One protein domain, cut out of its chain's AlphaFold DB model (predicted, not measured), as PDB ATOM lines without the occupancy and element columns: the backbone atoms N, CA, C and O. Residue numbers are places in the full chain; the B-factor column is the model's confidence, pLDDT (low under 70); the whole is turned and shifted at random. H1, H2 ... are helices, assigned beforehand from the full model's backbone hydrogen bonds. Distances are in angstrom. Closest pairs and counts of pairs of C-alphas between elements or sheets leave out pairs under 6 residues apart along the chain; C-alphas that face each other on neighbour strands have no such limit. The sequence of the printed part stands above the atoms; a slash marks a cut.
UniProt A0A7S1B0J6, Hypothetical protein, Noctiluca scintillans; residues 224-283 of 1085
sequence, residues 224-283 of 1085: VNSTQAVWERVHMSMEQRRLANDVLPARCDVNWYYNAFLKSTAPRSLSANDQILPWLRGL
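AT A GLANCE: This is residues 224 to 283 of the 1085 residues of the protein "Hypothetical protein" of Noctiluca scintillans (UniProt A0A7S1B0J6). Two helices, H1 and H3, make a narrow V that is closed where H1 ends and H3 begins, and the short helix H2 lies off to one end of the long axis. The long unnamed stretch, residues 262 to 283, folds back past the V. The printed part has 60 residues with three named helices, H1, H2, H3, and no named strand; the class is all helix, though only 25 residues are in named elements. It is compact, with a radius of gyration of the C-alphas of 11.3 A, yet elongated, spanning 33 by 20 by 19 A.

HOW THE PARTS SIT: H1, residues 224 to 234, is close to but not clearly touching H2, residues 238 to 243; their closest C-alphas, of Arg 233 and Arg 241, are 7.2 A apart. They run opposite ways at a steep tilt of 66 degrees. H1 touches H3, residues 254 to 261, at a shallow tilt of 28 degrees, opposite ways; their closest C-alphas, of Val 234 and Val 254, are 5.3 A apart. H2 and H3 are apart. In H1, H2 and H3 every O i to N i+4 pair is within hydrogen-bond range.

IN THESE COORDINATES: H1 begins at C-alpha 224 (-16.963, 17.156, 32.312) and is 15.5 A long. H2 measures 8.7 A. H3 is 10.4 A long and ends at C-alpha 261 (-8.248, 16.332, 24.622).

THE WHOLE: The C-alphas farthest apart, of Leu 243 and Thr 265, are 33.5 A apart. The H1 to H2 link is tight and the H2 to H3 link short. The printed part has no cut, and no printed residue is under 70 in pLDDT.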
ATOM      1  N   VAL A 224     -16.435  18.474  32.697       73.94
ATOM      2  CA  VAL A 224     -16.963  17.156  32.312       73.94
ATOM      3  C   VAL A 224     -18.047  17.312  31.257       73.94
ATOM      4  O   VAL A 224     -17.933  16.737  30.179       73.94
ATOM      5  N   ASN A 225     -19.061  18.129  31.531       77.25
ATOM      6  CA  ASN A 225     -20.216  18.244  30.647       77.25
ATOM      7  C   ASN A 225     -19.863  18.919  29.314       77.25
ATOM      8  O   ASN A 225     -20.273  18.445  28.256       77.25
ATOM      9  N   SER A 226     -19.055  19.984  29.330       77.06
ATOM     10  CA  SER A 226     -18.651  20.676  28.096       77.06
ATOM     11  C   SER A 226     -17.759  19.805  27.208       77.06
ATOM     12  O   SER A 226     -17.954  19.760  25.990       77.06
ATOM     13  N   THR A 227     -16.813  19.064  27.793       80.00
ATOM     14  CA  THR A 227     -15.947  18.154  27.031       80.00
ATOM     15  C   THR A 227     -16.725  16.947  26.511       80.00
ATOM     16  O   THR A 227     -16.558  16.600  25.337       80.00
ATOM     17  N   GLN A 228     -17.626  16.368  27.314       84.31
ATOM     18  CA  GLN A 228     -18.505  15.268  26.905       84.31
ATOM     19  C   GLN A 228     -19.438  15.685  25.756       84.31
ATOM     20  O   GLN A 228     -19.539  14.975  24.759       84.31
ATOM     21  N   ALA A 229     -20.020  16.887  25.802       83.31
ATOM     22  CA  ALA A 229     -20.874  17.391  24.725       83.31
ATOM     23  C   ALA A 229     -20.120  17.574  23.392       83.31
ATOM     24  O   ALA A 229     -20.678  17.398  22.306       83.31
ATOM     25  N   VAL A 230     -18.833  17.941  23.427       86.31
ATOM     26  CA  VAL A 230     -18.002  17.970  22.209       86.31
ATOM     27  C   VAL A 230     -17.689  16.541  21.742       86.31
ATOM     28  O   VAL A 230     -17.708  16.291  20.538       86.31
ATOM     29  N   TRP A 231     -17.455  15.600  22.662       89.44
ATOM     30  CA  TRP A 231     -17.224  14.187  22.342       89.44
ATOM     31  C   TRP A 231     -18.411  13.547  21.609       89.44
ATOM     32  O   TRP A 231     -18.231  12.894  20.581       89.44
ATOM     33  N   GLU A 232     -19.632  13.799  22.066       88.75
ATOM     34  CA  GLU A 232     -20.851  13.314  21.410       88.75
ATOM     35  C   GLU A 232     -20.999  13.894  19.998       88.75
ATOM     36  O   GLU A 232     -21.230  13.162  19.032       88.75
ATOM     37  N   ARG A 233     -20.769  15.205  19.839       88.19
ATOM     38  CA  ARG A 233     -20.839  15.870  18.529       88.19
ATOM     39  C   ARG A 233     -19.781  15.371  17.554       88.19
ATOM     40  O   ARG A 233     -20.089  15.225  16.368       88.19
ATOM     41  N   VAL A 234     -18.564  15.044  18.010       90.94
ATOM     42  CA  VAL A 234     -17.541  14.518  17.089       90.94
ATOM     43  C   VAL A 234     -17.919  13.164  16.472       90.94
ATOM     44  O   VAL A 234     -17.429  12.852  15.388       90.94
ATOM     45  N   HIS A 235     -18.839  12.421  17.098       90.19
ATOM     46  CA  HIS A 235     -19.381  11.152  16.596       90.19
ATOM     47  C   HIS A 235     -20.593  11.310  15.665       90.19
ATOM     48  O   HIS A 235     -20.973  10.348  14.998       90.19
ATOM     49  N   MET A 236     -21.196  12.499  15.588       89.38
ATOM     50  CA  MET A 236     -22.313  12.764  14.680       89.38
ATOM     51  C   MET A 236     -21.838  12.879  13.229       89.38
ATOM     52  O   MET A 236     -20.797  13.481  12.941       89.38
ATOM     53  N   SER A 237     -22.647  12.370  12.296       87.00
ATOM     54  CA  SER A 237     -22.459  12.611  10.865       87.00
ATOM     55  C   SER A 237     -22.643  14.098  10.531       87.00
ATOM     56  O   SER A 237     -23.350  14.827  11.228       87.00
ATOM     57  N   MET A 238     -22.056  14.570   9.425       85.00
ATOM     58  CA  MET A 238     -22.227  15.969   8.991       85.00
ATOM     59  C   MET A 238     -23.693  16.338   8.718       85.00
ATOM     60  O   MET A 238     -24.068  17.499   8.848       85.00
ATOM     61  N   GLU A 239     -24.525  15.366   8.343       85.88
ATOM     62  CA  GLU A 239     -25.965  15.562   8.170       85.88
ATOM     63  C   GLU A 239     -26.670  15.744   9.519       85.88
ATOM     64  O   GLU A 239     -27.424  16.699   9.686       85.88
ATOM     65  N   GLN A 240     -26.350  14.904  10.508       86.81
ATOM     66  CA  GLN A 240     -26.866  15.029  11.876       86.81
ATOM     67  C   GLN A 240     -26.453  16.362  12.514       86.81
ATOM     68  O   GLN A 240     -27.291  17.044  13.097       86.81
ATOM     69  N   ARG A 241     -25.193  16.781  12.332       83.31
ATOM     70  CA  ARG A 241     -24.697  18.084  12.806       83.31
ATOM     71  C   ARG A 241     -25.450  19.256  12.177       83.31
ATOM     72  O   ARG A 241     -25.827  20.182  12.884       83.31
ATOM     73  N   ARG A 242     -25.729  19.205  10.867       83.44
ATOM     74  CA  ARG A 242     -26.521  20.239  10.172       83.44
ATOM     75  C   ARG A 242     -27.954  20.315  10.687       83.44
ATOM     76  O   ARG A 242     -28.452  21.413  10.892       83.44
ATOM     77  N   LEU A 243     -28.602  19.170  10.909       84.94
ATOM     78  CA  LEU A 243     -29.955  19.118  11.475       84.94
ATOM     79  C   LEU A 243     -30.007  19.668  12.910       84.94
ATOM     80  O   LEU A 243     -31.031  20.209  13.312       84.94
ATOM     81  N   ALA A 244     -28.902  19.563  13.652       77.44
ATOM     82  CA  ALA A 244     -28.752  20.089  15.005       77.44
ATOM     83  C   ALA A 244     -28.226  21.540  15.069       77.44
ATOM     84  O   ALA A 244     -27.933  22.015  16.163       77.44
ATOM     85  N   ASN A 245     -28.074  22.242  13.932       78.62
ATOM     86  CA  ASN A 245     -27.437  23.568  13.855       78.62
ATOM     87  C   ASN A 245     -26.043  23.632  14.524       78.62
ATOM     88  O   ASN A 245     -25.642  24.664  15.061       78.62
ATOM     89  N   ASP A 246     -25.280  22.538  14.485       76.44
ATOM     90  CA  ASP A 246     -23.947  22.494  15.083       76.44
ATOM     91  C   ASP A 246     -22.929  23.291  14.253       76.44
ATOM     92  O   ASP A 246     -22.789  23.113  13.040       76.44
ATOM     93  N   VAL A 247     -22.178  24.151  14.939       74.88
ATOM     94  CA  VAL A 247     -21.158  25.039  14.361       74.88
ATOM     95  C   VAL A 247     -19.742  24.454  14.436       74.88
ATOM     96  O   VAL A 247     -18.777  25.110  14.036       74.88
ATOM     97  N   LEU A 248     -19.579  23.227  14.948       79.44
ATOM     98  CA  LEU A 248     -18.274  22.581  15.060       79.44
ATOM     99  C   LEU A 248     -17.664  22.316  13.661       79.44
ATOM    100  O   LEU A 248     -18.291  21.644  12.836       79.44
ATOM    101  N   PRO A 249     -16.429  22.782  13.369       80.62
ATOM    102  CA  PRO A 249     -15.821  22.621  12.049       80.62
ATOM    103  C   PRO A 249     -15.717  21.159  11.597       80.62
ATOM    104  O   PRO A 249     -15.403  20.278  12.392       80.62
ATOM    105  N   ALA A 250     -15.856  20.904  10.290       80.31
ATOM    106  CA  ALA A 250     -15.805  19.547   9.724       80.31
ATOM    107  C   ALA A 250     -14.480  18.801   9.994       80.31
ATOM    108  O   ALA A 250     -14.458  17.576  10.031       80.31
ATOM    109  N   ARG A 251     -13.379  19.534  10.212       83.00
ATOM    110  CA  ARG A 251     -12.070  18.974  10.599       83.00
ATOM    111  C   ARG A 251     -12.022  18.433  12.036       83.00
ATOM    112  O   ARG A 251     -11.061  17.764  12.393       83.00
ATOM    113  N   CYS A 252     -13.005  18.775  12.865       88.12
ATOM    114  CA  CYS A 252     -13.112  18.321  14.246       88.12
ATOM    115  C   CYS A 252     -13.896  17.001  14.271       88.12
ATOM    116  O   CYS A 252     -15.122  16.974  14.432       88.12
ATOM    117  N   ASP A 253     -13.167  15.912  14.046       88.44
ATOM    118  CA  ASP A 253     -13.648  14.536  14.110       88.44
ATOM    119  C   ASP A 253     -13.164  13.829  15.391       88.44
ATOM    120  O   ASP A 253     -12.512  14.420  16.260       88.44
ATOM    121  N   VAL A 254     -13.497  12.543  15.526       90.00
ATOM    122  CA  VAL A 254     -13.095  11.722  16.678       90.00
ATOM    123  C   VAL A 254     -11.568  11.688  16.834       90.00
ATOM    124  O   VAL A 254     -11.056  11.778  17.948       90.00
ATOM    125  N   ASN A 255     -10.814  11.614  15.732       88.94
ATOM    126  CA  ASN A 255      -9.350  11.560  15.772       88.94
ATOM    127  C   ASN A 255      -8.738  12.869  16.271       88.94
ATOM    128  O   ASN A 255      -7.816  12.839  17.091       88.94
ATOM    129  N   TRP A 256      -9.262  14.004  15.812       91.62
ATOM    130  CA  TRP A 256      -8.907  15.316  16.340       91.62
ATOM    131  C   TRP A 256      -9.137  15.372  17.852       91.62
ATOM    132  O   TRP A 256      -8.239  15.787  18.585       91.62
ATOM    133  N   TYR A 257     -10.280  14.868  18.326       90.25
ATOM    134  CA  TYR A 257     -10.602  14.867  19.749       90.25
ATOM    135  C   TYR A 257      -9.603  14.043  20.577       90.25
ATOM    136  O   TYR A 257      -9.086  14.535  21.582       90.25
ATOM    137  N   TYR A 258      -9.259  12.825  20.131       86.94
ATOM    138  CA  TYR A 258      -8.230  12.003  20.788       86.94
ATOM    139  C   TYR A 258      -6.898  12.742  20.919       86.94
ATOM    140  O   TYR A 258      -6.240  12.668  21.956       86.94
ATOM    141  N   ASN A 259      -6.493  13.452  19.869       84.00
ATOM    142  CA  ASN A 259      -5.202  14.127  19.840       84.00
ATOM    143  C   ASN A 259      -5.188  15.387  20.716       84.00
ATOM    144  O   ASN A 259      -4.176  15.655  21.374       84.00
ATOM    145  N   ALA A 260      -6.296  16.131  20.726       78.75
ATOM    146  CA  ALA A 260      -6.421  17.414  21.405       78.75
ATOM    147  C   ALA A 260      -6.759  17.281  22.901       78.75
ATOM    148  O   ALA A 260      -6.161  17.983  23.714       78.75
ATOM    149  N   PHE A 261      -7.667  16.373  23.274       81.12
ATOM    150  CA  PHE A 261      -8.248  16.332  24.622       81.12
ATOM    151  C   PHE A 261      -7.895  15.080  25.424       81.12
ATOM    152  O   PHE A 261      -7.922  15.137  26.653       81.12
ATOM    153  N   LEU A 262      -7.546  13.958  24.783       84.25
ATOM    154  CA  LEU A 262      -7.323  12.689  25.482       84.25
ATOM    155  C   LEU A 262      -5.833  12.375  25.726       84.25
ATOM    156  O   LEU A 262      -4.917  12.809  25.013       84.25
ATOM    157  N   LYS A 263      -5.581  11.606  26.789       79.88
ATOM    158  CA  LYS A 263      -4.286  10.987  27.100       79.88
ATOM    159  C   LYS A 263      -3.953   9.936  26.044       79.88
ATOM    160  O   LYS A 263      -4.837   9.275  25.508       79.88
ATOM    161  N   SER A 264      -2.662   9.708  25.803       79.25
ATOM    162  CA  SER A 264      -2.194   8.658  24.882       79.25
ATOM    163  C   SER A 264      -2.624   7.244  25.293       79.25
ATOM    164  O   SER A 264      -2.626   6.341  24.464       79.25
ATOM    165  N   THR A 265      -3.007   7.057  26.557       79.69
ATOM    166  CA  THR A 265      -3.509   5.801  27.126       79.69
ATOM    167  C   THR A 265      -5.009   5.577  26.916       79.69
ATOM    168  O   THR A 265      -5.516   4.545  27.344       79.69
ATOM    169  N   ALA A 266      -5.737   6.524  26.311       81.56
ATOM    170  CA  ALA A 266      -7.171   6.386  26.074       81.56
ATOM    171  C   ALA A 266      -7.462   5.212  25.111       81.56
ATOM    172  O   ALA A 266      -6.860   5.156  24.031       81.56
ATOM    173  N   PRO A 267      -8.374   4.280  25.455       84.56
ATOM    174  CA  PRO A 267      -8.718   3.159  24.586       84.56
ATOM    175  C   PRO A 267      -9.303   3.663  23.270       84.56
ATOM    176  O   PRO A 267     -10.215   4.472  23.294       84.56
ATOM    177  N   ARG A 268      -8.860   3.144  22.120       87.44
ATOM    178  CA  ARG A 268      -9.432   3.519  20.807       87.44
ATOM    179  C   ARG A 268     -10.847   2.978  20.564       87.44
ATOM    180  O   ARG A 268     -11.439   3.283  19.538       87.44
ATOM    181  N   SER A 269     -11.367   2.175  21.488       85.62
ATOM    182  CA  SER A 269     -12.698   1.569  21.438       85.62
ATOM    183  C   SER A 269     -13.804   2.428  22.057       85.62
ATOM    184  O   SER A 269     -14.935   1.958  22.101       85.62
ATOM    185  N   LEU A 270     -13.500   3.630  22.571       86.62
ATOM    186  CA  LEU A 270     -14.519   4.498  23.169       86.62
ATOM    187  C   LEU A 270     -15.562   4.912  22.122       86.62
ATOM    188  O   LEU A 270     -15.220   5.317  21.010       86.62
ATOM    189  N   SER A 271     -16.824   4.816  22.516       88.25
ATOM    190  CA  SER A 271     -18.021   5.199  21.779       88.25
ATOM    191  C   SER A 271     -18.558   6.553  22.254       88.25
ATOM    192  O   SER A 271     -18.115   7.098  23.267       88.25
ATOM    193  N   ALA A 272     -19.556   7.091  21.546       85.69
ATOM    194  CA  ALA A 272     -20.179   8.374  21.880       85.69
ATOM    195  C   ALA A 272     -20.752   8.433  23.312       85.69
ATOM    196  O   ALA A 272     -20.750   9.499  23.916       85.69
ATOM    197  N   ASN A 273     -21.194   7.294  23.858       84.50
ATOM    198  CA  ASN A 273     -21.851   7.214  25.168       84.50
ATOM    199  C   ASN A 273     -20.878   6.950  26.329       84.50
ATOM    200  O   ASN A 273     -21.298   6.930  27.483       84.50
ATOM    201  N   ASP A 274     -19.599   6.697  26.044       84.75
ATOM    202  CA  ASP A 274     -18.621   6.418  27.092       84.75
ATOM    203  C   ASP A 274     -18.204   7.704  27.816       84.75
ATOM    204  O   ASP A 274     -18.013   8.759  27.202       84.75
ATOM    205  N   GLN A 275     -18.020   7.608  29.135       81.31
ATOM    206  CA  GLN A 275     -17.572   8.729  29.957       81.31
ATOM    207  C   GLN A 275     -16.073   8.978  29.747       81.31
ATOM    208  O   GLN A 275     -15.225   8.135  30.059       81.31
ATOM    209  N   ILE A 276     -15.724  10.165  29.247       82.19
ATOM    210  CA  ILE A 276     -14.343  10.472  28.841       82.19
ATOM    211  C   ILE A 276     -13.459  11.030  29.961       82.19
ATOM    212  O   ILE A 276     -12.239  11.076  29.805       82.19
ATOM    213  N   LEU A 277     -14.046  11.436  31.094       76.62
ATOM    214  CA  LEU A 277     -13.349  12.094  32.209       76.62
ATOM    215  C   LEU A 277     -12.040  11.394  32.647       76.62
ATOM    216  O   LEU A 277     -11.029  12.091  32.787       76.62
ATOM    217  N   PRO A 278     -11.980  10.053  32.807       76.75
ATOM    218  CA  PRO A 278     -10.741   9.370  33.202       76.75
ATOM    219  C   PRO A 278      -9.583   9.579  32.208       76.75
ATOM    220  O   PRO A 278      -8.398   9.557  32.567       76.75
ATOM    221  N   TRP A 279      -9.935   9.812  30.945       81.88
ATOM    222  CA  TRP A 279      -9.032   9.849  29.804       81.88
ATOM    223  C   TRP A 279      -8.624  11.263  29.387       81.88
ATOM    224  O   TRP A 279      -7.703  11.391  28.583       81.88
ATOM    225  N   LEU A 280      -9.249  12.313  29.927       77.00
ATOM    226  CA  LEU A 280      -8.901  13.706  29.625       77.00
ATOM    227  C   LEU A 280      -7.452  14.029  30.030       77.00
ATOM    228  O   LEU A 280      -6.994  13.643  31.109       77.00
ATOM    229  N   ARG A 281      -6.728  14.743  29.159       73.31
ATOM    230  CA  ARG A 281      -5.319  15.137  29.341       73.31
ATOM    231  C   ARG A 281      -5.153  16.221  30.409       73.31
ATOM    232  O   ARG A 281      -4.238  16.117  31.220       73.31
ATOM    233  N   GLY A 282      -6.057  17.197  30.439       74.62
ATOM    234  CA  GLY A 282      -6.054  18.311  31.384       74.62
ATOM    235  C   GLY A 282      -7.016  19.423  30.963       74.62
ATOM    236  O   GLY A 282      -7.585  19.373  29.873       74.62
ATOM    237  N   LEU A 283      -7.202  20.411  31.834       76.06
ATOM    238  CA  LEU A 283      -7.996  21.615  31.594       76.06
ATOM    239  C   LEU A 283      -7.052  22.766  31.248       76.06
ATOM    240  O   LEU A 283      -6.169  23.085  32.039       76.06
TER     241      LEU A 283